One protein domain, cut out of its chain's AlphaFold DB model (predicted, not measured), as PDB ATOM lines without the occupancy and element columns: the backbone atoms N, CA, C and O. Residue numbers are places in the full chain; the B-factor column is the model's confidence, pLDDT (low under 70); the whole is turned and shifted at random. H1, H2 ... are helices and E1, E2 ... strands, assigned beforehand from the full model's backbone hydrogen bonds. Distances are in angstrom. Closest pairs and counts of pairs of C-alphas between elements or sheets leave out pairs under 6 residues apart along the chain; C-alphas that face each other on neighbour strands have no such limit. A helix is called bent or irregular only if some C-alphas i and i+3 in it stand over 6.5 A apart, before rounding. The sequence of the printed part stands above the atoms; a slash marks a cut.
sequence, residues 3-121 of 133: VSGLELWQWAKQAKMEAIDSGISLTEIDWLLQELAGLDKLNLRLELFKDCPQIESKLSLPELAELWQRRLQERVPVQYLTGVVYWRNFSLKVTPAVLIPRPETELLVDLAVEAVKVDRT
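Overview. This is residues 3 to 121 of the 133 residues of the protein "PrmC_N domain-containing protein" of Microcoleus sp. SU_5_6 (UniProt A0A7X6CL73). A small antiparallel strand hairpin, E1 and E2, lies between a helical head and a long arm, H7, of which residues 107 to 120 and Thr 121 after it stick out. In the head H1, H2 and H5 form an up-and-down bundle, each running against the one before it, with short H4 packed on H1 and short H6 on H2. The 119 printed residues, mostly helix by class, hold seven named helices and two strands in the order H1 to H6, E1, E2, H7. The whole is loose, with a radius of gyration of the C-alphas of 17.7 A and spans of 61 by 29 by 22 A.

Along the chain. E1 is residues 84 to 87 and E2 residues 90 to 93. H7, residues 103 to 120, is 28.1 A long and ends at C-alpha 120 (227.705, 168.742, 193.046). H6 is residues 78 to 82, H5 61 to 73 with 18.3 A, and H2 26 to 37 with 15.9 A. H1, residues 5 to 21, begins at C-alpha 5 (238.253, 200.383, 237.511) and is 24.5 A long. H3 is residues 41 to 46. H4, residues 48 to 51, is only just irregular, with C-alphas 48 and 51 7.0 A apart.

Arrangement. In the hairpin E1 and E2, N 85 and O 92 are 2.9 A apart, within hydrogen-bond range. H6 touches H2, closest C-alphas Glu 28 and Val 78 at 6.3 A. H1 and H5 touch at a shallow tilt of 5 degrees, the same way, closest C-alphas Leu 8 and Leu 61 at 6.7 A. H1 and H2, a helical hairpin, run opposite ways; H2 touches H1 with residues 26 to 29 alone, closest C-alphas Lys 16 and Leu 26 at 5.9 A. H3 only just touches H2, with 3 pairs of C-alphas within 8 A, the closest Asp 30 and Leu 44 at 7.0 A. Every O i to N i+4 pair is within hydrogen-bond range in H1, H2, H3, H5 and H6, and 10 of 14 in H7; H4 is too short for such a pair.

Size, cuts and confidence. The C-alphas farthest apart, Pro 53 and Thr 121, are 60.9 A apart. The printed part has no cut and no long link. Residues 119 to 121 have pLDDT under 70.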
ATOM      1  N   VAL A   3     238.202 193.757 240.320       92.69
ATOM      2  CA  VAL A   3     239.301 194.724 240.187       92.69
ATOM      3  C   VAL A   3     238.717 196.137 240.174       92.69
ATOM      4  O   VAL A   3     237.644 196.357 239.612       92.69
ATOM      5  N   SER A   4     239.402 197.092 240.805       94.69
ATOM      6  CA  SER A   4     239.020 198.506 240.754       94.69
ATOM      7  C   SER A   4     239.200 199.057 239.341       94.69
ATOM      8  O   SER A   4     240.259 198.890 238.731       94.69
ATOM      9  N   GLY A   5     238.189 199.757 238.828       94.00
ATOM     10  CA  GLY A   5     238.253 200.383 237.511       94.00
ATOM     11  C   GLY A   5     239.349 201.432 237.393       94.00
ATOM     12  O   GLY A   5     240.030 201.498 236.369       94.00
ATOM     13  N   LEU A   6     239.600 202.179 238.470       94.69
ATOM     14  CA  LEU A   6     240.662 203.178 238.508       94.69
ATOM     15  C   LEU A   6     242.046 202.527 238.421       94.69
ATOM     16  O   LEU A   6     242.880 202.973 237.634       94.69
ATOM     17  N   GLU A   7     242.286 201.469 239.200       94.88
ATOM     18  CA  GLU A   7     243.569 200.754 239.204       94.88
ATOM     19  C   GLU A   7     243.817 200.071 237.856       94.88
ATOM     20  O   GLU A   7     244.904 200.185 237.287       94.88
ATOM     21  N   LEU A   8     242.786 199.428 237.297       95.75
ATOM     22  CA  LEU A   8     242.860 198.792 235.983       95.75
ATOM     23  C   LEU A   8     243.137 199.813 234.875       95.75
ATOM     24  O   LEU A   8     243.926 199.545 233.974       95.75
ATOM     25  N   TRP A   9     242.520 200.995 234.943       95.62
ATOM     26  CA  TRP A   9     242.747 202.079 233.987       95.62
ATOM     27  C   TRP A   9     244.165 202.651 234.085       95.62
ATOM     28  O   TRP A   9     244.813 202.864 233.058       95.62
ATOM     29  N   GLN A  10     244.668 202.872 235.304       95.94
ATOM     30  CA  GLN A  10     246.040 203.340 235.532       95.94
ATOM     31  C   GLN A  10     247.050 202.339 234.971       95.94
ATOM     32  O   GLN A  10     247.935 202.716 234.198       95.94
ATOM     33  N   TRP A  11     246.862 201.060 235.291       96.62
ATOM     34  CA  TRP A  11     247.685 199.984 234.762       96.62
ATOM     35  C   TRP A  11     247.599 199.892 233.236       96.62
ATOM     36  O   TRP A  11     248.629 199.823 232.574       96.62
ATOM     37  N   ALA A  12     246.401 199.975 232.648       95.88
ATOM     38  CA  ALA A  12     246.228 199.920 231.198       95.88
ATOM     39  C   ALA A  12     246.971 201.063 230.487       95.88
ATOM     40  O   ALA A  12     247.555 200.849 229.424       95.88
ATOM     41  N   LYS A  13     246.994 202.270 231.069       95.81
ATOM     42  CA  LYS A  13     247.783 203.389 230.535       95.81
ATOM     43  C   LYS A  13     249.279 203.113 230.585       95.81
ATOM     44  O   LYS A  13     249.956 203.330 229.581       95.81
ATOM     45  N   GLN A  14     249.774 202.602 231.707       96.88
ATOM     46  CA  GLN A  14     251.177 202.217 231.837       96.88
ATOM     47  C   GLN A  14     251.550 201.112 230.838       96.88
ATOM     48  O   GLN A  14     252.512 201.258 230.089       96.88
ATOM     49  N   ALA A  15     250.749 200.052 230.750       96.62
ATOM     50  CA  ALA A  15     250.990 198.924 229.857       96.62
ATOM     51  C   ALA A  15     250.993 199.345 228.373       96.62
ATOM     52  O   ALA A  15     251.792 198.846 227.581       96.62
ATOM     53  N   LYS A  16     250.161 200.328 227.990       96.06
ATOM     54  CA  LYS A  16     250.197 200.944 226.650       96.06
ATOM     55  C   LYS A  16     251.496 201.712 226.392       96.06
ATOM     56  O   LYS A  16     252.000 201.662 225.273       96.06
ATOM     57  N   MET A  17     252.061 202.392 227.390       97.00
ATOM     58  CA  MET A  17     253.370 203.047 227.252       97.00
ATOM     59  C   MET A  17     254.498 202.019 227.089       97.00
ATOM     60  O   MET A  17     255.329 202.168 226.197       97.00
ATOM     61  N   GLU A  18     254.483 200.945 227.880       96.50
ATOM     62  CA  GLU A  18     255.443 199.836 227.767       96.50
ATOM     63  C   GLU A  18     255.353 199.133 226.402       96.50
ATOM     64  O   GLU A  18     256.373 198.765 225.815       96.50
ATOM     65  N   ALA A  19     254.137 198.984 225.861       95.81
ATOM     66  CA  ALA A  19     253.918 198.436 224.527       95.81
ATOM     67  C   ALA A  19     254.616 199.276 223.447       95.81
ATOM     68  O   ALA A  19     255.285 198.714 222.581       95.81
ATOM     69  N   ILE A  20     254.489 200.606 223.518       95.56
ATOM     70  CA  ILE A  20     255.129 201.533 222.572       95.56
ATOM     71  C   ILE A  20     256.650 201.388 222.635       95.56
ATOM     72  O   ILE A  20     257.282 201.236 221.591       95.56
ATOM     73  N   ASP A  21     257.216 201.370 223.842       95.50
ATOM     74  CA  ASP A  21     258.661 201.221 224.057       95.50
ATOM     75  C   ASP A  21     259.196 199.881 223.516       95.50
ATOM     76  O   ASP A  21     260.242 199.814 222.873       95.50
ATOM     77  N   SER A  22     258.417 198.807 223.669       93.88
ATOM     78  CA  SER A  22     258.780 197.459 223.208       93.88
ATOM     79  C   SER A  22     258.445 197.164 221.735       93.88
ATOM     80  O   SER A  22     258.705 196.045 221.258       93.88
ATOM     81  N   GLY A  23     257.855 198.128 221.016       94.06
ATOM     82  CA  GLY A  23     257.407 197.984 219.625       94.06
ATOM     83  C   GLY A  23     256.240 197.004 219.443       94.06
ATOM     84  O   GLY A  23     256.160 196.314 218.427       94.06
ATOM     85  N   ILE A  24     255.368 196.881 220.444       94.94
ATOM     86  CA  ILE A  24     254.208 195.982 220.469       94.94
ATOM     87  C   ILE A  24     252.933 196.778 220.174       94.94
ATOM     88  O   ILE A  24     252.778 197.923 220.596       94.94
ATOM     89  N   SER A  25     251.995 196.172 219.440       95.00
ATOM     90  CA  SER A  25     250.737 196.837 219.099       95.00
ATOM     91  C   SER A  25     249.876 197.081 220.339       95.00
ATOM     92  O   SER A  25     249.615 196.166 221.121       95.00
ATOM     93  N   LEU A  26     249.329 198.292 220.459       94.88
ATOM     94  CA  LEU A  26     248.376 198.657 221.515       94.88
ATOM     95  C   LEU A  26     247.113 197.786 221.503       94.88
ATOM     96  O   LEU A  26     246.482 197.589 222.539       94.88
ATOM     97  N   THR A  27     246.766 197.223 220.343       93.50
ATOM     98  CA  THR A  27     245.622 196.315 220.210       93.50
ATOM     99  C   THR A  27     245.788 195.039 221.031       93.50
ATOM    100  O   THR A  27     244.788 194.410 221.360       93.50
ATOM    101  N   GLU A  28     247.021 194.636 221.358       95.56
ATOM    102  CA  GLU A  28     247.271 193.461 222.197       95.56
ATOM    103  C   GLU A  28     246.878 193.712 223.659       95.56
ATOM    104  O   GLU A  28     246.325 192.819 224.295       95.56
ATOM    105  N   ILE A  29     247.060 194.938 224.167       95.19
ATOM    106  CA  ILE A  29     246.546 195.339 225.489       95.19
ATOM    107  C   ILE A  29     245.026 195.285 225.501       95.19
ATOM    108  O   ILE A  29     244.427 194.692 226.397       95.19
ATOM    109  N   ASP A  30     244.402 195.896 224.493       94.69
ATOM    110  CA  ASP A  30     242.947 195.930 224.400       94.69
ATOM    111  C   ASP A  30     242.381 194.506 224.282       94.69
ATOM    112  O   ASP A  30     241.326 194.218 224.845       94.69
ATOM    113  N   TRP A  31     243.076 193.600 223.584       95.06
ATOM    114  CA  TRP A  31     242.726 192.179 223.521       95.06
ATOM    115  C   TRP A  31     242.814 191.521 224.900       95.06
ATOM    116  O   TRP A  31     241.872 190.860 225.329       95.06
ATOM    117  N   LEU A  32     243.926 191.707 225.612       95.75
ATOM    118  CA  LEU A  32     244.132 191.116 226.931       95.75
ATOM    119  C   LEU A  32     243.064 191.580 227.936       95.75
ATOM    120  O   LEU A  32     242.500 190.761 228.660       95.75
ATOM    121  N   LEU A  33     242.722 192.871 227.918       95.19
ATOM    122  CA  LEU A  33     241.647 193.441 228.732       95.19
ATOM    123  C   LEU A  33     240.257 192.919 228.340       95.19
ATOM    124  O   LEU A  33     239.445 192.648 229.224       95.19
ATOM    125  N   GLN A  34     239.984 192.740 227.046       94.75
ATOM    126  CA  GLN A  34     238.727 192.144 226.583       94.75
ATOM    127  C   GLN A  34     238.555 190.720 227.100       94.75
ATOM    128  O   GLN A  34     237.532 190.385 227.700       94.75
ATOM    129  N   GLU A  35     239.576 189.886 226.914       94.88
ATOM    130  CA  GLU A  35     239.459 188.468 227.227       94.88
ATOM    131  C   GLU A  35     239.510 188.180 228.723       94.88
ATOM    132  O   GLU A  35     238.823 187.266 229.186       94.88
ATOM    133  N   LEU A  36     240.322 188.922 229.478       94.44
ATOM    134  CA  LEU A  36     240.640 188.577 230.864       94.44
ATOM    135  C   LEU A  36     240.018 189.532 231.887       94.44
ATOM    136  O   LEU A  36     239.732 189.083 232.995       94.44
ATOM    137  N   ALA A  37     239.741 190.787 231.519       91.62
ATOM    138  CA  ALA A  37     239.129 191.785 232.404       91.62
ATOM    139  C   ALA A  37     237.645 192.069 232.103       91.62
ATOM    140  O   ALA A  37     237.054 192.937 232.738       91.62
ATOM    141  N   GLY A  38     237.037 191.348 231.150       86.81
ATOM    142  CA  GLY A  38     235.597 191.427 230.867       86.81
ATOM    143  C   GLY A  38     235.142 192.749 230.243       86.81
ATOM    144  O   GLY A  38     233.949 193.047 230.234       86.81
ATOM    145  N   LEU A  39     236.076 193.555 229.731       91.12
ATOM    146  CA  LEU A  39     235.779 194.858 229.146       91.12
ATOM    147  C   LEU A  39     235.424 194.727 227.667       91.12
ATOM    148  O   LEU A  39     236.156 194.115 226.900       91.12
ATOM    149  N   ASP A  40     234.342 195.355 227.218       91.25
ATOM    150  CA  ASP A  40     234.060 195.430 225.784       91.25
ATOM    151  C   ASP A  40     234.878 196.533 225.077       91.25
ATOM    152  O   ASP A  40     235.490 197.415 225.690       91.25
ATOM    153  N   LYS A  41     234.872 196.504 223.738       90.00
ATOM    154  CA  LYS A  41     235.603 197.473 222.903       90.00
ATOM    155  C   LYS A  41     235.152 198.920 223.103       90.00
ATOM    156  O   LYS A  41     235.971 199.822 222.935       90.00
ATOM    157  N   LEU A  42     233.871 199.164 223.382       91.81
ATOM    158  CA  LEU A  42     233.352 200.521 223.563       91.81
ATOM    159  C   LEU A  42     233.823 201.087 224.900       91.81
ATOM    160  O   LEU A  42     234.355 202.194 224.930       91.81
ATOM    161  N   ASN A  43     233.721 200.295 225.965       91.56
ATOM    162  CA  ASN A  43     234.226 200.615 227.292       91.56
ATOM    163  C   ASN A  43     235.727 200.921 227.263       91.56
ATOM    164  O   ASN A  43     236.152 201.921 227.836       91.56
ATOM    165  N   LEU A  44     236.520 200.127 226.535       91.44
ATOM    166  CA  LEU A  44     237.952 200.387 226.360       91.44
ATOM    167  C   LEU A  44     238.242 201.681 225.594       91.44
ATOM    168  O   LEU A  44     239.129 202.434 225.987       91.44
ATOM    169  N   ARG A  45     237.507 201.952 224.508       91.12
ATOM    170  CA  ARG A  45     237.714 203.150 223.674       91.12
ATOM    171  C   ARG A  45     237.299 204.444 224.361       91.12
ATOM    172  O   ARG A  45     237.929 205.470 224.137       91.12
ATOM    173  N   LEU A  46     236.219 204.395 225.131       92.06
ATOM    174  CA  LEU A  46     235.637 205.553 225.807       92.06
ATOM    175  C   LEU A  46     236.126 205.697 227.256       92.06
ATOM    176  O   LEU A  46     235.737 206.643 227.931       92.06
ATOM    177  N   GLU A  47     236.960 204.767 227.733       92.25
ATOM    178  CA  GLU A  47     237.493 204.721 229.102       92.25
ATOM    179  C   GLU A  47     236.401 204.732 230.198       92.25
ATOM    180  O   GLU A  47     236.651 205.133 231.334       92.25
ATOM    181  N   LEU A  48     235.189 204.252 229.883       89.81
ATOM    182  CA  LEU A  48     234.009 204.339 230.767       89.81
ATOM    183  C   LEU A  48     234.152 203.522 232.057       89.81
ATOM    184  O   LEU A  48     233.448 203.765 233.031       89.81
ATOM    185  N   PHE A  49     235.075 202.563 232.070       91.38
ATOM    186  CA  PHE A  49     235.326 201.687 233.209       91.38
ATOM    187  C   PHE A  49     236.166 202.345 234.313       91.38
ATOM    188  O   PHE A  49     236.302 201.771 235.389       91.38
ATOM    189  N   LYS A  50     236.729 203.539 234.078       92.25
ATOM    190  CA  LYS A  50     237.616 204.235 235.025       92.25
ATOM    191  C   LYS A  50     236.963 204.494 236.385       92.25
ATOM    192  O   LYS A  50     237.613 204.333 237.414       92.25
ATOM    193  N   ASP A  51     235.690 204.882 236.382       90.75
ATOM    194  CA  ASP A  51     234.953 205.243 237.596       90.75
ATOM    195  C   ASP A  51     234.138 204.061 238.159       90.75
ATOM    196  O   ASP A  51     233.391 204.212 239.127       90.75
ATOM    197  N   CYS A  52     234.281 202.861 237.580       90.31
ATOM    198  CA  CYS A  52     233.638 201.657 238.090       90.31
ATOM    199  C   CYS A  52     234.355 201.174 239.364       90.31
ATOM    200  O   CYS A  52     235.531 200.808 239.301       90.31
ATOM    201  N   PRO A  53     233.669 201.106 240.522       89.81
ATOM    202  CA  PRO A  53     234.307 200.702 241.773       89.81
ATOM    203  C   PRO A  53     234.744 199.235 241.756       89.81
ATOM    204  O   PRO A  53     235.743 198.882 242.378       89.81
ATOM    205  N   GLN A  54     234.005 198.379 241.046       91.25
ATOM    206  CA  GLN A  54     234.314 196.963 240.892       91.25
ATOM    207  C   GLN A  54     233.952 196.498 239.485       91.25
ATOM    208  O   GLN A  54     232.811 196.638 239.048       91.25
ATOM    209  N   ILE A  55     234.934 195.924 238.802       92.31
ATOM    210  CA  ILE A  55     234.783 195.257 237.512       92.31
ATOM    211  C   ILE A  55     234.933 193.765 237.760       92.31
ATOM    212  O   ILE A  55     235.911 193.331 238.376       92.31
ATOM    213  N   GLU A  56     233.963 192.983 237.297       92.25
ATOM    214  CA  GLU A  56     234.084 191.533 237.310       92.25
ATOM    215  C   GLU A  56     235.124 191.104 236.270       92.25
ATOM    216  O   GLU A  56     234.950 191.274 235.067       92.25
ATOM    217  N   SER A  57     236.227 190.556 236.763       92.75
ATOM    218  CA  SER A  57     237.362 190.107 235.967       92.75
ATOM    219  C   SER A  57     237.569 188.606 236.155       92.75
ATOM    220  O   SER A  57     237.201 188.038 237.194       92.75
ATOM    221  N   LYS A  58     238.179 187.953 235.159       93.56
ATOM    222  CA  LYS A  58     238.619 186.553 235.260       93.56
ATOM    223  C   LYS A  58     239.903 186.423 236.076       93.56
ATOM    224  O   LYS A  58     240.104 185.375 236.676       93.56
ATOM    225  N   LEU A  59     240.730 187.470 236.079       93.44
ATOM    226  CA  LEU A  59     242.030 187.540 236.753       93.44
ATOM    227  C   LEU A  59     242.150 188.799 237.624       93.44
ATOM    228  O   LEU A  59     241.458 189.797 237.413       93.44
ATOM    229  N   SER A  60     243.040 188.770 238.608       94.69
ATOM    230  CA  SER A  60     243.412 189.943 239.398       94.69
ATOM    231  C   SER A  60     244.312 190.867 238.587       94.69
ATOM    232  O   SER A  60     244.926 190.464 237.599       94.69
ATOM    233  N   LEU A  61     244.432 192.118 239.033       94.81
ATOM    234  CA  LEU A  61     245.347 193.068 238.410       94.81
ATOM    235  C   LEU A  61     246.811 192.576 238.396       94.81
ATOM    236  O   LEU A  61     247.438 192.690 237.343       94.81
ATOM    237  N   PRO A  62     247.362 191.985 239.478       96.06
ATOM    238  CA  PRO A  62     248.709 191.416 239.443       96.06
ATOM    239  C   PRO A  62     248.872 190.274 238.434       96.06
ATOM    240  O   PRO A  62     249.875 190.238 237.730       96.06
ATOM    241  N   GLU A  63     247.884 189.384 238.303       96.25
ATOM    242  CA  GLU A  63     247.929 188.288 237.320       96.25
ATOM    243  C   GLU A  63     247.883 188.817 235.876       96.25
ATOM    244  O   GLU A  63     248.618 188.344 235.009       96.25
ATOM    245  N   LEU A  64     247.064 189.843 235.605       95.94
ATOM    246  CA  LEU A  64     247.050 190.531 234.307       95.94
ATOM    247  C   LEU A  64     248.404 191.181 234.004       95.94
ATOM    248  O   LEU A  64     248.915 191.064 232.886       95.94
ATOM    249  N   ALA A  65     248.992 191.846 235.001       96.50
ATOM    250  CA  ALA A  65     250.301 192.469 234.884       96.50
ATOM    251  C   ALA A  65     251.399 191.431 234.614       96.50
ATOM    252  O   ALA A  65     252.243 191.658 233.751       96.50
ATOM    253  N   GLU A  66     251.363 190.276 235.281       97.06
ATOM    254  CA  GLU A  66     252.306 189.178 235.057       97.06
ATOM    255  C   GLU A  66     252.217 188.640 233.623       97.06
ATOM    256  O   GLU A  66     253.238 188.515 232.941       97.06
ATOM    257  N   LEU A  67     251.006 188.387 233.114       96.81
ATOM    258  CA  LEU A  67     250.821 187.961 231.724       96.81
ATOM    259  C   LEU A  67     251.342 189.007 230.735       96.81
ATOM    260  O   LEU A  67     251.977 188.651 229.741       96.81
ATOM    261  N   TRP A  68     251.120 190.293 231.012       97.25
ATOM    262  CA  TRP A  68     251.662 191.362 230.181       97.25
ATOM    263  C   TRP A  68     253.194 191.407 230.217       97.25
ATOM    264  O   TRP A  68     253.830 191.494 229.169       97.25
ATOM    265  N   GLN A  69     253.815 191.238 231.383       96.88
ATOM    266  CA  GLN A  69     255.275 191.155 231.475       96.88
ATOM    267  C   GLN A  69     255.834 189.960 230.696       96.88
ATOM    268  O   GLN A  69     256.811 190.114 229.960       96.88
ATOM    269  N   ARG A  70     255.167 188.801 230.738       96.25
ATOM    270  CA  ARG A  70     255.520 187.649 229.892       96.25
ATOM    271  C   ARG A  70     255.412 187.982 228.402       96.25
ATOM    272  O   ARG A  70     256.299 187.617 227.629       96.25
ATOM    273  N   ARG A  71     254.386 188.735 227.978       96.44
ATOM    274  CA  ARG A  71     254.273 189.227 226.590       96.44
ATOM    275  C   ARG A  71     255.474 190.081 226.180       96.44
ATOM    276  O   ARG A  71     255.956 189.932 225.051       96.44
ATOM    277  N   LEU A  72     255.916 190.987 227.050       95.56
ATOM    278  CA  LEU A  72     257.020 191.912 226.778       95.56
ATOM    279  C   LEU A  72     258.374 191.186 226.734       95.56
ATOM    280  O   LEU A  72     259.130 191.350 225.775       95.56
ATOM    281  N   GLN A  73     258.653 190.366 227.749       95.88
ATOM    282  CA  GLN A  73     259.970 189.770 227.990       95.88
ATOM    283  C   GLN A  73     260.193 188.492 227.175       95.88
ATOM    284  O   GLN A  73     261.211 188.352 226.502       95.88
ATOM    285  N   GLU A  74     259.224 187.576 227.187       95.94
ATOM    286  CA  GLU A  74     259.333 186.272 226.520       95.94
ATOM    287  C   GLU A  74     258.811 186.308 225.074       95.94
ATOM    288  O   GLU A  74     258.921 185.323 224.347       95.94
ATOM    289  N   ARG A  75     258.221 187.435 224.644       93.56
ATOM    290  CA  ARG A  75     257.608 187.612 223.314       93.56
ATOM    291  C   ARG A  75     256.525 186.565 222.996       93.56
ATOM    292  O   ARG A  75     256.256 186.282 221.829       93.56
ATOM    293  N   VAL A  76     255.863 186.029 224.024       95.19
ATOM    294  CA  VAL A  76     254.763 185.061 223.879       95.19
ATOM    295  C   VAL A  76     253.554 185.739 223.224       95.19
ATOM    296  O   VAL A  76     253.098 186.748 223.751       95.19
ATOM    297  N   PRO A  77     252.981 185.210 222.127       95.31
ATOM    298  CA  PRO A  77     251.791 185.783 221.498       95.31
ATOM    299  C   PRO A  77     250.618 185.978 222.470       95.31
ATOM    300  O   PRO A  77     250.280 185.069 223.232       95.31
ATOM    301  N   VAL A  78     249.935 187.126 222.397       96.06
ATOM    302  CA  VAL A  78     248.794 187.449 223.278       96.06
ATOM    303  C   VAL A  78     247.658 186.422 223.202       96.06
ATOM    304  O   VAL A  78     246.978 186.168 224.195       96.06
ATOM    305  N   GLN A  79     247.487 185.763 222.056       96.50
ATOM    306  CA  GLN A  79     246.488 184.710 221.866       96.50
ATOM    307  C   GLN A  79     246.769 183.494 222.753       96.50
ATOM    308  O   GLN A  79     245.839 182.878 223.258       96.50
ATOM    309  N   TYR A  80     248.038 183.154 222.995       97.12
ATOM    310  CA  TYR A  80     248.385 182.068 223.915       97.12
ATOM    311  C   TYR A  80     248.259 182.483 225.379       97.12
ATOM    312  O   TYR A  80     247.914 181.646 226.206       97.12
ATOM    313  N   LEU A  81     248.492 183.759 225.697       96.19
ATOM    314  CA  LEU A  81     248.283 184.289 227.050       96.19
ATOM    315  C   LEU A  81     246.797 184.318 227.421       96.19
ATOM    316  O   LEU A  81     246.430 183.989 228.543       96.19
ATOM    317  N   THR A  82     245.941 184.680 226.465       95.75
ATOM    318  CA  THR A  82     244.480 184.710 226.644       95.75
ATOM    319  C   THR A  82     243.813 183.360 226.379       95.75
ATOM    320  O   THR A  82     242.669 183.147 226.776       95.75
ATOM    321  N   GLY A  83     244.518 182.437 225.720       96.19
ATOM    322  CA  GLY A  83     244.008 181.131 225.309       96.19
ATOM    323  C   GLY A  83     242.961 181.194 224.194       96.19
ATOM    324  O   GLY A  83     242.279 180.197 223.953       96.19
ATOM    325  N   VAL A  84     242.798 182.347 223.535       95.69
ATOM    326  CA  VAL A  84     241.726 182.609 222.567       95.69
ATOM    327  C   VAL A  84     242.258 183.333 221.331       95.69
ATOM    328  O   VAL A  84     243.090 184.237 221.414       95.69
ATOM    329  N   VAL A  85     241.731 182.958 220.167       95.56
ATOM    330  CA  VAL A  85     241.902 183.670 218.895       95.56
ATOM    331  C   VAL A  85     240.550 183.853 218.207       95.56
ATOM    332  O   VAL A  85     239.723 182.940 218.186       95.56
ATOM    333  N   TYR A  86     240.332 185.027 217.621       93.25
ATOM    334  CA  TYR A  86     239.201 185.282 216.731       93.25
ATOM    335  C   TYR A  86     239.576 184.904 215.299       93.25
ATOM    336  O   TYR A  86     240.586 185.383 214.785       93.25
ATOM    337  N   TRP A  87     238.779 184.041 214.671       94.06
ATOM    338  CA  TRP A  87     238.985 183.577 213.299       94.06
ATOM    339  C   TRP A  87     237.637 183.459 212.590       94.06
ATOM    340  O   TRP A  87     236.756 182.714 213.036       94.06
ATOM    341  N   ARG A  88     237.442 184.228 211.513       89.81
ATOM    342  CA  ARG A  88     236.120 184.519 210.936       89.81
ATOM    343  C   ARG A  88     235.127 184.955 212.026       89.81
ATOM    344  O   ARG A  88     235.371 185.894 212.779       89.81
ATOM    345  N   ASN A  89     234.020 184.227 212.144       90.56
ATOM    346  CA  ASN A  89     232.949 184.481 213.101       90.56
ATOM    347  C   ASN A  89     233.078 183.574 214.339       90.56
ATOM    348  O   ASN A  89     232.115 183.421 215.092       90.56
ATOM    349  N   PHE A  90     234.238 182.938 214.531       92.25
ATOM    350  CA  PHE A  90     234.494 182.008 215.624       92.25
ATOM    351  C   PHE A  90     235.489 182.583 216.629       92.25
ATOM    352  O   PHE A  90     236.453 183.262 216.278       92.25
ATOM    353  N   SER A  91     235.266 182.237 217.894       93.62
ATOM    354  CA  SER A  91     236.263 182.329 218.955       93.62
ATOM    355  C   SER A  91     236.798 180.921 219.199       93.62
ATOM    356  O   SER A  91     236.043 180.017 219.569       93.62
ATOM    357  N   LEU A  92     238.080 180.707 218.909       95.56
ATOM    358  CA  LEU A  92     238.735 179.410 219.021       95.56
ATOM    359  C   LEU A  92     239.654 179.399 220.237       95.56
ATOM    360  O   LEU A  92     240.409 180.343 220.463       95.56
ATOM    361  N   LYS A  93     239.627 178.297 220.989       96.44
ATOM    362  CA  LYS A  93     240.599 178.058 222.058       96.44
ATOM    363  C   LYS A  93     241.940 177.671 221.447       96.44
ATOM    364  O   LYS A  93     241.992 176.787 220.594       96.44
ATOM    365  N   VAL A  94     243.014 178.293 221.915       96.88
ATOM    366  CA  VAL A  94     244.383 178.014 221.471       96.88
ATOM    367  C   VAL A  94     245.308 177.786 222.655       96.88
ATOM    368  O   VAL A  94     245.110 178.314 223.746       96.88
ATOM    369  N   THR A  95     246.341 176.988 222.422       96.06
ATOM    370  CA  THR A  95     247.426 176.718 223.368       96.06
ATOM    371  C   THR A  95     248.756 176.769 222.615       96.06
ATOM    372  O   THR A  95     248.758 176.660 221.387       96.06
ATOM    373  N   PRO A  96     249.903 176.861 223.307       95.19
ATOM    374  CA  PRO A  96     251.213 176.810 222.652       95.19
ATOM    375  C   PRO A  96     251.480 175.534 221.831       95.19
ATOM    376  O   PRO A  96     252.408 175.508 221.032       95.19
ATOM    377  N   ALA A  97     250.680 174.475 222.010       96.06
ATOM    378  CA  ALA A  97     250.798 173.223 221.264       96.06
ATOM    379  C   ALA A  97     250.131 173.260 219.872       96.06
ATOM    380  O   ALA A  97     250.240 172.290 219.124       96.06
ATOM    381  N   VAL A  98     249.425 174.343 219.521       95.19
ATOM    382  CA  VAL A  98     248.725 174.488 218.235       95.19
ATOM    383  C   VAL A  98     249.128 175.770 217.518       95.19
ATOM    384  O   VAL A  98     249.487 176.766 218.142       95.19
ATOM    385  N   LEU A  99     249.031 175.771 216.189       94.44
ATOM    386  CA  LEU A  99     249.257 176.976 215.393       94.44
ATOM    387  C   LEU A  99     248.138 177.998 215.626       94.44
ATOM    388  O   LEU A  99     246.960 177.643 215.656       94.44
ATOM    389  N   ILE A 100     248.510 179.276 215.742       95.06
ATOM    390  CA  ILE A 100     247.543 180.379 215.754       95.06
ATOM    391  C   ILE A 100     247.043 180.573 214.312       95.06
ATOM    392  O   ILE A 100     247.859 180.907 213.445       95.06
ATOM    393  N   PRO A 101     245.740 180.378 214.035       92.19
ATOM    394  CA  PRO A 101     245.166 180.603 212.717       92.19
ATOM    395  C   PRO A 101     245.319 182.075 212.320       92.19
ATOM    396  O   PRO A 101     245.220 182.975 213.156       92.19
ATOM    397  N   ARG A 102     245.603 182.316 211.040       92.06
ATOM    398  CA  ARG A 102     245.874 183.657 210.512       92.06
ATOM    399  C   ARG A 102     244.705 184.139 209.646       92.06
ATOM    400  O   ARG A 102     243.995 183.297 209.096       92.06
ATOM    401  N   PRO A 103     244.495 185.456 209.492       87.62
ATOM    402  CA  PRO A 103     243.438 185.975 208.623       87.62
ATOM    403  C   PRO A 103     243.531 185.434 207.190       87.62
ATOM    404  O   PRO A 103     242.526 185.107 206.573       87.62
ATOM    405  N   GLU A 104     244.742 185.245 206.669       89.50
ATOM    406  CA  GLU A 104     244.970 184.726 205.319       89.50
ATOM    407  C   GLU A 104     244.495 183.274 205.171       89.50
ATOM    408  O   GLU A 104     244.041 182.879 204.096       89.50
ATOM    409  N   THR A 105     244.538 182.470 206.246       90.62
ATOM    410  CA  THR A 105     244.066 181.074 206.201       90.62
ATOM    411  C   THR A 105     242.549 180.978 206.151       90.62
ATOM    412  O   THR A 105     242.021 179.899 205.891       90.62
ATOM    413  N   GLU A 106     241.832 182.083 206.366       91.19
ATOM    414  CA  GLU A 106     240.388 182.118 206.174       91.19
ATOM    415  C   GLU A 106     240.033 181.789 204.722       91.19
ATOM    416  O   GLU A 106     239.096 181.026 204.514       91.19
ATOM    417  N   LEU A 107     240.808 182.246 203.731       90.50
ATOM    418  CA  LEU A 107     240.527 182.024 202.305       90.50
ATOM    419  C   LEU A 107     240.421 180.534 201.927       90.50
ATOM    420  O   LEU A 107     239.667 180.173 201.025       90.50
ATOM    421  N   LEU A 108     241.125 179.651 202.645       90.69
ATOM    422  CA  LEU A 108     241.077 178.205 202.402       90.69
ATOM    423  C   LEU A 108     239.662 177.630 202.549       90.69
ATOM    424  O   LEU A 108     239.309 176.684 201.846       90.69
ATOM    425  N   VAL A 109     238.842 178.202 203.433       90.38
ATOM    426  CA  VAL A 109     237.452 177.764 203.614       90.38
ATOM    427  C   VAL A 109     236.613 178.114 202.391       90.38
ATOM    428  O   VAL A 109     235.802 177.295 201.967       90.38
ATOM    429  N   ASP A 110     236.817 179.294 201.803       90.62
ATOM    430  CA  ASP A 110     236.050 179.713 200.627       90.62
ATOM    431  C   ASP A 110     236.392 178.822 199.429       90.62
ATOM    432  O   ASP A 110     235.488 178.293 198.783       90.62
ATOM    433  N   LEU A 111     237.685 178.535 199.229       92.06
ATOM    434  CA  LEU A 111     238.157 177.586 198.216       92.06
ATOM    435  C   LEU A 111     237.559 176.183 198.414       92.06
ATOM    436  O   LEU A 111     237.126 175.546 197.453       92.06
ATOM    437  N   ALA A 112     237.490 175.696 199.657       92.19
ATOM    438  CA  ALA A 112     236.888 174.399 199.962       92.19
ATOM    439  C   ALA A 112     235.377 174.376 199.667       92.19
ATOM    440  O   ALA A 112     234.865 173.409 199.099       92.19
ATOM    441  N   VAL A 113     234.655 175.447 200.016       92.31
ATOM    442  CA  VAL A 113     233.219 175.584 199.724       92.31
ATOM    443  C   VAL A 113     232.968 175.629 198.216       92.31
ATOM    444  O   VAL A 113     232.018 175.002 197.740       92.31
ATOM    445  N   GLU A 114     233.799 176.340 197.455       92.38
ATOM    446  CA  GLU A 114     233.721 176.376 195.992       92.38
ATOM    447  C   GLU A 114     233.963 174.997 195.374       92.38
ATOM    448  O   GLU A 114     233.155 174.549 194.558       92.38
ATOM    449  N   ALA A 115     234.995 174.276 195.818       91.19
ATOM    450  CA  ALA A 115     235.304 172.936 195.324       91.19
ATOM    451  C   ALA A 115     234.131 171.954 195.519       91.19
ATOM    452  O   ALA A 115     233.764 171.228 194.594       91.19
ATOM    453  N   VAL A 116     233.480 171.983 196.688       91.69
ATOM    454  CA  VAL A 116     232.310 171.130 196.974       91.69
ATOM    455  C   VAL A 116     231.100 171.506 196.109       91.69
ATOM    456  O   VAL A 116     230.317 170.632 195.732       91.69
ATOM    457  N   LYS A 117     230.914 172.789 195.774       85.94
ATOM    458  CA  LYS A 117     229.822 173.227 194.885       85.94
ATOM    459  C   LYS A 117     230.023 172.735 193.453       85.94
ATOM    460  O   LYS A 117     229.063 172.251 192.858       85.94
ATOM    461  N   VAL A 118     231.247 172.830 192.927       72.56
ATOM    462  CA  VAL A 118     231.592 172.379 191.567       72.56
ATOM    463  C   VAL A 118     231.372 170.873 191.407       72.56
ATOM    464  O   VAL A 118     230.822 170.439 190.392       72.56
ATOM    465  N   ASP A 119     231.721 170.082 192.425       66.94
ATOM    466  CA  ASP A 119     231.524 168.628 192.398       66.94
ATOM    467  C   ASP A 119     230.032 168.244 192.351       66.94
ATOM    468  O   ASP A 119     229.624 167.387 191.574       66.94
ATOM    469  N   ARG A 120     229.166 168.970 193.077       60.56
ATOM    470  CA  ARG A 120     227.705 168.742 193.046       60.56
ATOM    471  C   ARG A 120     227.048 169.066 191.704       60.56
ATOM    472  O   ARG A 120     225.968 168.550 191.425       60.56
ATOM    473  N   THR A 121     227.659 169.919 190.882       57.41
ATOM    474  CA  THR A 121     227.154 170.251 189.538       57.41
ATOM    475  C   THR A 121     227.709 169.340 188.439       57.41
ATOM    476  O   THR A 121     227.325 169.487 187.281       57.41
TER     477      THR A 121